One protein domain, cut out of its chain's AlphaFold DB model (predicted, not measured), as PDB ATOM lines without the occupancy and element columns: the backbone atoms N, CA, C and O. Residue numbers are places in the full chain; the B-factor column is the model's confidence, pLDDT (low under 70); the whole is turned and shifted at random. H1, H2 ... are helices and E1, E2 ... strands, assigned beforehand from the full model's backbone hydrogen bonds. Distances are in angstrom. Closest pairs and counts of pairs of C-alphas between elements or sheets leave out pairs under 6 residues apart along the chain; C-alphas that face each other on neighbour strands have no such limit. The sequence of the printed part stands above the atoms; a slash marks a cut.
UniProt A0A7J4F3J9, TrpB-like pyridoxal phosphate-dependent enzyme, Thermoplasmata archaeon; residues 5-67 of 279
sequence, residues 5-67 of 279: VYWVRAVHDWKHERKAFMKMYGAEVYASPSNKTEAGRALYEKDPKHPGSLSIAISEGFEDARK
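What this domain is: This is residues 5 to 67 of the 279 residues of the protein "TrpB-like pyridoxal phosphate-dependent enzyme" of Thermoplasmata archaeon (UniProt A0A7J4F3J9). A small parallel pair of strands, E1 and E2, makes the middle, with H2 on one side of it and the helical hairpin of H3 and H4 on the other. Within the hairpin it is H4 that packs along the strands, while H3 is farther out, and the short H1 turns the chain at the far end of E1. The printed part has 63 residues, with four named helices and two named strands in the order E1, H1, H2, E2, H3, H4, and its class is mixed, helices and strands. It is compact, with a radius of gyration of the C-alphas of 11.2 A and spans of 30 by 26 by 16 A.

How they stand to each other: E1, residues 5 to 8, and E2, residues 28 to 32, are parallel neighbours at 29 degrees; N 5 and O 28, and N 32 and O 7, are each 2.8 A apart, within hydrogen-bond range. With H1, residues 9 to 12, and H2, residues 16 to 24, they form a strand-helix-strand unit, two parallel neighbour strands with helices between them, and its crossover is right-handed. The closest C-alphas of H2 and E2 are those of Lys 19 and Val 29, 7.1 A apart. H1 and H2 are close but not clearly touching, with the C-alphas of His 12 and Lys 19 closest at 7.0 A. H4, residues 54 to 65, comes nearest to E1 at the C-alphas of Ala 57 and Tyr 6, 5.3 A apart. H3, residues 38 to 44, touches H4, with the C-alphas of Ala 39 and Glu 60 closest at 5.7 A; they form a helical hairpin, at a steep tilt of 40 degrees, opposite ways. H2 is apart from both H3 and H4. In H2 and H4 every O i to N i+4 pair is within hydrogen-bond range, in H3 2 of 3 are, and H1 is too short for such a pair.

Where its parts are: E2 is 12.6 A from first to last C-alpha and E1 9.6 A. E1 begins at C-alpha 5, (151.547, 138.061, 105.447). H1 measures 4.9 A, H2 12.4 A and H3 9.6 A. H4, the longest helix, measures 16.3 A from C-alpha 54 at (162.272, 141.694, 108.822) to C-alpha 65 at (148.598, 148.037, 102.578).

The domain as a whole: The two C-alphas farthest apart are those of Tyr 25 and Lys 46, at 32.6 A. The printed part has no cut. No link is long; that from H3 to H4, with 9 residues, is short and the others are tight. The mean pLDDT of the printed part is 94.4, and no printed residue is under 70.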
ATOM      1  N   VAL A   5     150.313 138.179 104.671       97.06
ATOM      2  CA  VAL A   5     151.547 138.061 105.447       97.06
ATOM      3  C   VAL A   5     152.742 138.031 104.503       97.06
ATOM      4  O   VAL A   5     152.941 137.069 103.762       97.06
ATOM      5  N   TYR A   6     153.588 139.054 104.589       96.75
ATOM      6  CA  TYR A   6     154.928 139.045 104.007       96.75
ATOM      7  C   TYR A   6     155.893 138.464 105.033       96.75
ATOM      8  O   TYR A   6     156.138 139.059 106.080       96.75
ATOM      9  N   TRP A   7     156.413 137.272 104.762       95.75
ATOM     10  CA  TRP A   7     157.207 136.516 105.720       95.75
ATOM     11  C   TRP A   7     158.621 136.289 105.204       95.75
ATOM     12  O   TRP A   7     158.804 135.849 104.071       95.75
ATOM     13  N   VAL A   8     159.624 136.576 106.036       94.56
ATOM     14  CA  VAL A   8     161.052 136.423 105.719       94.56
ATOM     15  C   VAL A   8     161.330 135.063 105.068       94.56
ATOM     16  O   VAL A   8     161.050 134.022 105.668       94.56
ATOM     17  N   ARG A   9     161.882 135.066 103.846       94.50
ATOM     18  CA  ARG A   9     162.063 133.866 103.009       94.50
ATOM     19  C   ARG A   9     162.802 132.750 103.736       94.50
ATOM     20  O   ARG A   9     162.311 131.626 103.771       94.50
ATOM     21  N   ALA A  10     163.919 133.079 104.384       91.00
ATOM     22  CA  ALA A  10     164.722 132.119 105.130       91.00
ATOM     23  C   ALA A  10     163.907 131.363 106.186       91.00
ATOM     24  O   ALA A  10     164.217 130.215 106.449       91.00
ATOM     25  N   VAL A  11     162.858 131.963 106.761       90.31
ATOM     26  CA  VAL A  11     161.968 131.315 107.740       90.31
ATOM     27  C   VAL A  11     160.813 130.593 107.065       90.31
ATOM     28  O   VAL A  11     160.476 129.467 107.432       90.31
ATOM     29  N   HIS A  12     160.207 131.234 106.067       92.62
ATOM     30  CA  HIS A  12     159.121 130.677 105.263       92.62
ATOM     31  C   HIS A  12     159.475 129.295 104.674       92.62
ATOM     32  O   HIS A  12     158.597 128.426 104.527       92.62
ATOM     33  N   ASP A  13     160.752 129.109 104.336       87.88
ATOM     34  CA  ASP A  13     161.270 127.925 103.656       87.88
ATOM     35  C   ASP A  13     161.492 126.720 104.582       87.88
ATOM     36  O   ASP A  13     161.578 125.612 104.066       87.88
ATOM     37  N   TRP A  14     161.494 126.882 105.913       85.25
ATOM     38  CA  TRP A  14     161.587 125.743 106.848       85.25
ATOM     39  C   TRP A  14     160.467 125.674 107.897       85.25
ATOM     40  O   TRP A  14     160.131 124.578 108.335       85.25
ATOM     41  N   LYS A  15     159.821 126.789 108.278       90.88
ATOM     42  CA  LYS A  15     158.690 126.801 109.236       90.88
ATOM     43  C   LYS A  15     157.357 126.465 108.552       90.88
ATOM     44  O   LYS A  15     156.413 127.265 108.541       90.88
ATOM     45  N   HIS A  16     157.273 125.286 107.945       91.69
ATOM     46  CA  HIS A  16     156.114 124.861 107.153       91.69
ATOM     47  C   HIS A  16     154.816 124.768 107.967       91.69
ATOM     48  O   HIS A  16     153.755 125.145 107.470       91.69
ATOM     49  N   GLU A  17     154.891 124.348 109.226       94.06
ATOM     50  CA  GLU A  17     153.744 124.168 110.118       94.06
ATOM     51  C   GLU A  17     153.090 125.509 110.450       94.06
ATOM     52  O   GLU A  17     151.874 125.653 110.357       94.06
ATOM     53  N   ARG A  18     153.895 126.537 110.748       94.69
ATOM     54  CA  ARG A  18     153.389 127.902 110.964       94.69
ATOM     55  C   ARG A  18     152.757 128.475 109.697       94.69
ATOM     56  O   ARG A  18     151.714 129.116 109.786       94.69
ATOM     57  N   LYS A  19     153.332 128.205 108.520       94.50
ATOM     58  CA  LYS A  19     152.729 128.597 107.234       94.50
ATOM     59  C   LYS A  19     151.356 127.960 107.041       94.50
ATOM     60  O   LYS A  19     150.415 128.642 106.646       94.50
ATOM     61  N   ALA A  20     151.251 126.659 107.300       95.25
ATOM     62  CA  ALA A  20     149.989 125.934 107.215       95.25
ATOM     63  C   ALA A  20     148.969 126.502 108.211       95.25
ATOM     64  O   ALA A  20     147.836 126.772 107.828       95.25
ATOM     65  N   PHE A  21     149.397 126.783 109.443       96.06
ATOM     66  CA  PHE A  21     148.554 127.369 110.480       96.06
ATOM     67  C   PHE A  21     148.005 128.752 110.095       96.06
ATOM     68  O   PHE A  21     146.808 128.987 110.226       96.06
ATOM     69  N   MET A  22     148.831 129.643 109.533       96.81
ATOM     70  CA  MET A  22     148.358 130.934 109.003       96.81
ATOM     71  C   MET A  22     147.305 130.739 107.901       96.81
ATOM     72  O   MET A  22     146.258 131.384 107.915       96.81
ATOM     73  N   LYS A  23     147.541 129.803 106.974       95.94
ATOM     74  CA  LYS A  23     146.598 129.492 105.888       95.94
ATOM     75  C   LYS A  23     145.291 128.872 106.383       95.94
ATOM     76  O   LYS A  23     144.259 129.099 105.764       95.94
ATOM     77  N   MET A  24     145.303 128.139 107.497       96.69
ATOM     78  CA  MET A  24     144.076 127.628 108.126       96.69
ATOM     79  C   MET A  24     143.163 128.756 108.624       96.69
ATOM     80  O   MET A  24     141.947 128.599 108.593       96.69
ATOM     81  N   TYR A  25     143.727 129.900 109.021       96.94
ATOM     82  CA  TYR A  25     142.959 131.114 109.323       96.94
ATOM     83  C   TYR A  25     142.546 131.910 108.076       96.94
ATOM     84  O   TYR A  25     141.917 132.958 108.206       96.94
ATOM     85  N   GLY A  26     142.881 131.428 106.875       97.00
ATOM     86  CA  GLY A  26     142.571 132.090 105.610       97.00
ATOM     87  C   GLY A  26     143.583 133.154 105.184       97.00
ATOM     88  O   GLY A  26     143.268 133.942 104.299       97.00
ATOM     89  N   ALA A  27     144.779 133.205 105.786       97.69
ATOM     90  CA  ALA A  27     145.789 134.187 105.399       97.69
ATOM     91  C   ALA A  27     146.499 133.821 104.083       97.69
ATOM     92  O   ALA A  27     146.889 132.666 103.862       97.69
ATOM     93  N   GLU A  28     146.761 134.826 103.249       97.00
ATOM     94  CA  GLU A  28     147.733 134.734 102.162       97.00
ATOM     95  C   GLU A  28     149.143 134.927 102.723       97.00
ATOM     96  O   GLU A  28     149.387 135.826 103.522       97.00
ATOM     97  N   VAL A  29     150.093 134.079 102.324       97.38
ATOM     98  CA  VAL A  29     151.455 134.104 102.877       97.38
ATOM     99  C   VAL A  29     152.474 134.120 101.744       97.38
ATOM    100  O   VAL A  29     152.579 133.148 100.990       97.38
ATOM    101  N   TYR A  30     153.240 135.207 101.652       97.00
ATOM    102  CA  TYR A  30     154.261 135.445 100.636       97.00
ATOM    103  C   TYR A  30     155.663 135.423 101.245       97.00
ATOM    104  O   TYR A  30     155.919 136.037 102.276       97.00
ATOM    105  N   ALA A  31     156.593 134.733 100.584       96.94
ATOM    106  CA  ALA A  31     158.003 134.749 100.961       96.94
ATOM    107  C   ALA A  31     158.654 136.079 100.537       96.94
ATOM    108  O   ALA A  31     158.738 136.358  99.340       96.94
ATOM    109  N   SER A  32     159.123 136.864 101.507       96.81
ATOM    110  CA  SER A  32     159.781 138.163 101.331       96.81
ATOM    111  C   SER A  32     161.312 138.005 101.250       96.81
ATOM    112  O   SER A  32     161.879 137.354 102.137       96.81
ATOM    113  N   PRO A  33     162.006 138.564 100.234       97.12
ATOM    114  CA  PRO A  33     161.508 139.509  99.228       97.12
ATOM    115  C   PRO A  33     160.587 138.847  98.194       97.12
ATOM    116  O   PRO A  33     160.990 137.841  97.610       97.12
ATOM    117  N   SER A  34     159.384 139.370  97.951       96.12
ATOM    118  CA  SER A  34     158.413 138.791  97.009       96.12
ATOM    119  C   SER A  34     158.360 139.539  95.670       96.12
ATOM    120  O   SER A  34     158.882 140.637  95.529       96.12
ATOM    121  N   ASN A  35     157.677 138.971  94.672       94.06
ATOM    122  CA  ASN A  35     157.371 139.657  93.411       94.06
ATOM    123  C   ASN A  35     155.998 140.367  93.418       94.06
ATOM    124  O   ASN A  35     155.467 140.686  92.350       94.06
ATOM    125  N   LYS A  36     155.392 140.575  94.596       95.12
ATOM    126  CA  LYS A  36     154.067 141.204  94.767       95.12
ATOM    127  C   LYS A  36     154.136 142.719  94.958       95.12
ATOM    128  O   LYS A  36     153.192 143.426  94.618       95.12
ATOM    129  N   THR A  37     155.278 143.218  95.410       96.00
ATOM    130  CA  THR A  37     155.539 144.634  95.699       96.00
ATOM    131  C   THR A  37     156.747 145.125  94.904       96.00
ATOM    132  O   THR A  37     157.542 144.316  94.424       96.00
ATOM    133  N   GLU A  38     156.893 146.433  94.712       94.50
ATOM    134  CA  GLU A  38     158.092 147.024  94.104       94.50
ATOM    135  C   GLU A  38     159.303 146.878  95.032       94.50
ATOM    136  O   GLU A  38     160.384 146.495  94.577       94.50
ATOM    137  N   ALA A  39     159.096 147.079  96.339       93.12
ATOM    138  CA  ALA A  39     160.097 146.907  97.387       93.12
ATOM    139  C   ALA A  39     160.707 145.499  97.374       93.12
ATOM    140  O   ALA A  39     161.930 145.354  97.386       93.12
ATOM    141  N   GLY A  40     159.868 144.463  97.288       95.81
ATOM    142  CA  GLY A  40     160.322 143.079  97.184       95.81
ATOM    143  C   GLY A  40     160.936 142.761  95.820       95.81
ATOM    144  O   GLY A  40     162.007 142.150  95.749       95.81
ATOM    145  N   ARG A  41     160.299 143.206  94.726       96.12
ATOM    146  CA  ARG A  41     160.691 142.856  93.349       96.12
ATOM    147  C   ARG A  41     162.105 143.319  93.014       96.12
ATOM    148  O   ARG A  41     162.859 142.547  92.432       96.12
ATOM    149  N   ALA A  42     162.493 144.519  93.450       93.81
ATOM    150  CA  ALA A  42     163.831 145.065  93.210       93.81
ATOM    151  C   ALA A  42     164.969 144.207  93.803       93.81
ATOM    152  O   ALA A  42     166.092 144.224  93.291       93.81
ATOM    153  N   LEU A  43     164.691 143.471  94.884       94.69
ATOM    154  CA  LEU A  43     165.623 142.523  95.500       94.69
ATOM    155  C   LEU A  43     165.480 141.128  94.882       94.69
ATOM    156  O   LEU A  43     166.483 140.497  94.554       94.69
ATOM    157  N   TYR A  44     164.243 140.678  94.661       94.38
ATOM    158  CA  TYR A  44     163.933 139.370  94.084       94.38
ATOM    159  C   TYR A  44     164.501 139.183  92.671       94.38
ATOM    160  O   TYR A  44     164.994 138.108  92.344       94.38
ATOM    161  N   GLU A  45     164.469 140.216  91.826       95.62
ATOM    162  CA  GLU A  45     165.021 140.155  90.465       95.62
ATOM    163  C   GLU A  45     166.550 140.043  90.448       95.62
ATOM    164  O   GLU A  45     167.114 139.458  89.524       95.62
ATOM    165  N   LYS A  46     167.227 140.573  91.475       94.69
ATOM    166  CA  LYS A  46     168.686 140.468  91.624       94.69
ATOM    167  C   LYS A  46     169.096 139.110  92.179       94.69
ATOM    168  O   LYS A  46     170.053 138.517  91.690       94.69
ATOM    169  N   ASP A  47     168.377 138.636  93.191       94.12
ATOM    170  CA  ASP A  47     168.583 137.325  93.795       94.12
ATOM    171  C   ASP A  47     167.237 136.692  94.195       94.12
ATOM    172  O   ASP A  47     166.699 136.970  95.272       94.12
ATOM    173  N   PRO A  48     166.697 135.772  93.375       91.38
ATOM    174  CA  PRO A  48     165.471 135.049  93.707       91.38
ATOM    175  C   PRO A  48     165.583 134.179  94.970       91.38
ATOM    176  O   PRO A  48     164.560 133.735  95.501       91.38
ATOM    177  N   LYS A  49     166.809 133.905  95.441       91.75
ATOM    178  CA  LYS A  49     167.115 133.147  96.662       91.75
ATOM    179  C   LYS A  49     167.493 134.046  97.841       91.75
ATOM    180  O   LYS A  49     167.902 133.521  98.875       91.75
ATOM    181  N   HIS A  50     167.308 135.362  97.721       93.19
ATOM    182  CA  HIS A  50     167.627 136.308  98.783       93.19
ATOM    183  C   HIS A  50     166.958 135.882 100.104       93.19
ATOM    184  O   HIS A  50     165.730 135.747 100.140       93.19
ATOM    185  N   PRO A  51     167.713 135.700 101.205       91.62
ATOM    186  CA  PRO A  51     167.191 135.116 102.448       91.62
ATOM    187  C   PRO A  51     166.118 135.990 103.113       91.62
ATOM    188  O   PRO A  51     165.279 135.499 103.866       91.62
ATOM    189  N   GLY A  52     166.133 137.285 102.809       92.81
ATOM    190  CA  GLY A  52     165.192 138.265 103.334       92.81
ATOM    191  C   GLY A  52     165.546 138.716 104.746       92.81
ATOM    192  O   GLY A  52     166.382 138.127 105.435       92.81
ATOM    193  N   SER A  53     164.881 139.778 105.177       92.25
ATOM    194  CA  SER A  53     164.994 140.331 106.523       92.25
ATOM    195  C   SER A  53     163.642 140.876 106.966       92.25
ATOM    196  O   SER A  53     162.756 141.120 106.140       92.25
ATOM    197  N   LEU A  54     163.480 141.077 108.276       92.12
ATOM    198  CA  LEU A  54     162.272 141.694 108.822       92.12
ATOM    199  C   LEU A  54     162.037 143.084 108.219       92.12
ATOM    200  O   LEU A  54     160.914 143.394 107.842       92.12
ATOM    201  N   SER A  55     163.088 143.888 108.041       92.50
ATOM    202  CA  SER A  55     162.997 145.242 107.478       92.50
ATOM    203  C   SER A  55     162.499 145.244 106.028       92.50
ATOM    204  O   SER A  55     161.758 146.149 105.633       92.50
ATOM    205  N   ILE A  56     162.843 144.219 105.236       95.06
ATOM    206  CA  ILE A  56     162.308 144.043 103.875       95.06
ATOM    207  C   ILE A  56     160.829 143.649 103.937       95.06
ATOM    208  O   ILE A  56     160.002 144.284 103.290       95.06
ATOM    209  N   ALA A  57     160.472 142.668 104.770       95.06
ATOM    210  CA  ALA A  57     159.083 142.233 104.930       95.06
ATOM    211  C   ALA A  57     158.158 143.361 105.432       95.06
ATOM    212  O   ALA A  57     157.012 143.461 104.994       95.06
ATOM    213  N   ILE A  58     158.665 144.244 106.303       94.44
ATOM    214  CA  ILE A  58     157.970 145.465 106.738       94.44
ATOM    215  C   ILE A  58     157.735 146.402 105.551       94.44
ATOM    216  O   ILE A  58     156.621 146.896 105.385       94.44
ATOM    217  N   SER A  59     158.756 146.612 104.715       95.31
ATOM    218  CA  SER A  59     158.649 147.475 103.529       95.31
ATOM    219  C   SER A  59     157.561 146.972 102.580       95.31
ATOM    220  O   SER A  59     156.722 147.754 102.141       95.31
ATOM    221  N   GLU A  60     157.524 145.661 102.321       97.12
ATOM    222  CA  GLU A  60     156.499 145.058 101.466       97.12
ATOM    223  C   GLU A  60     155.096 145.171 102.060       97.12
ATOM    224  O   GLU A  60     154.180 145.605 101.370       97.12
ATOM    225  N   GLY A  61     154.920 144.831 103.341       95.75
ATOM    226  CA  GLY A  61     153.612 144.924 103.988       95.75
ATOM    227  C   GLY A  61     153.075 146.355 104.037       95.75
ATOM    228  O   GLY A  61     151.876 146.569 103.861       95.75
ATOM    229  N   PHE A  62     153.955 147.340 104.227       93.56
ATOM    230  CA  PHE A  62     153.582 148.751 104.195       93.56
ATOM    231  C   PHE A  62     153.229 149.221 102.780       93.56
ATOM    232  O   PHE A  62     152.235 149.921 102.600       93.56
ATOM    233  N   GLU A  63     154.013 148.839 101.768       95.06
ATOM    234  CA  GLU A  63     153.713 149.163 100.370       95.06
ATOM    235  C   GLU A  63     152.386 148.542  99.919       95.06
ATOM    236  O   GLU A  63     151.590 149.214  99.268       95.06
ATOM    237  N   ASP A  64     152.134 147.284 100.277       95.50
ATOM    238  CA  ASP A  64     150.920 146.563  99.904       95.50
ATOM    239  C   ASP A  64     149.673 147.169 100.552       95.50
ATOM    240  O   ASP A  64     148.723 147.518  99.855       95.50
ATOM    241  N   ALA A  65     149.714 147.417 101.865       94.62
ATOM    242  CA  ALA A  65     148.598 148.037 102.578       94.62
ATOM    243  C   ALA A  65     148.263 149.443 102.052       94.62
ATOM    244  O   ALA A  65     147.112 149.851 102.089       94.62
ATOM    245  N   ARG A  66     149.237 150.197 101.522       93.06
ATOM    246  CA  ARG A  66     148.983 151.533 100.946       93.06
ATOM    247  C   ARG A  66     148.247 151.506  99.609       93.06
ATOM    248  O   ARG A  66     147.791 152.563  99.172       93.06
ATOM    249  N   LYS A  67     148.160 150.351  98.946       92.31
ATOM    250  CA  LYS A  67     147.451 150.202  97.664       92.31
ATOM    251  C   LYS A  67     145.938 150.100  97.844       92.31
ATOM    252  O   LYS A  67     145.218 150.338  96.878       92.31
TER     253      LYS A  67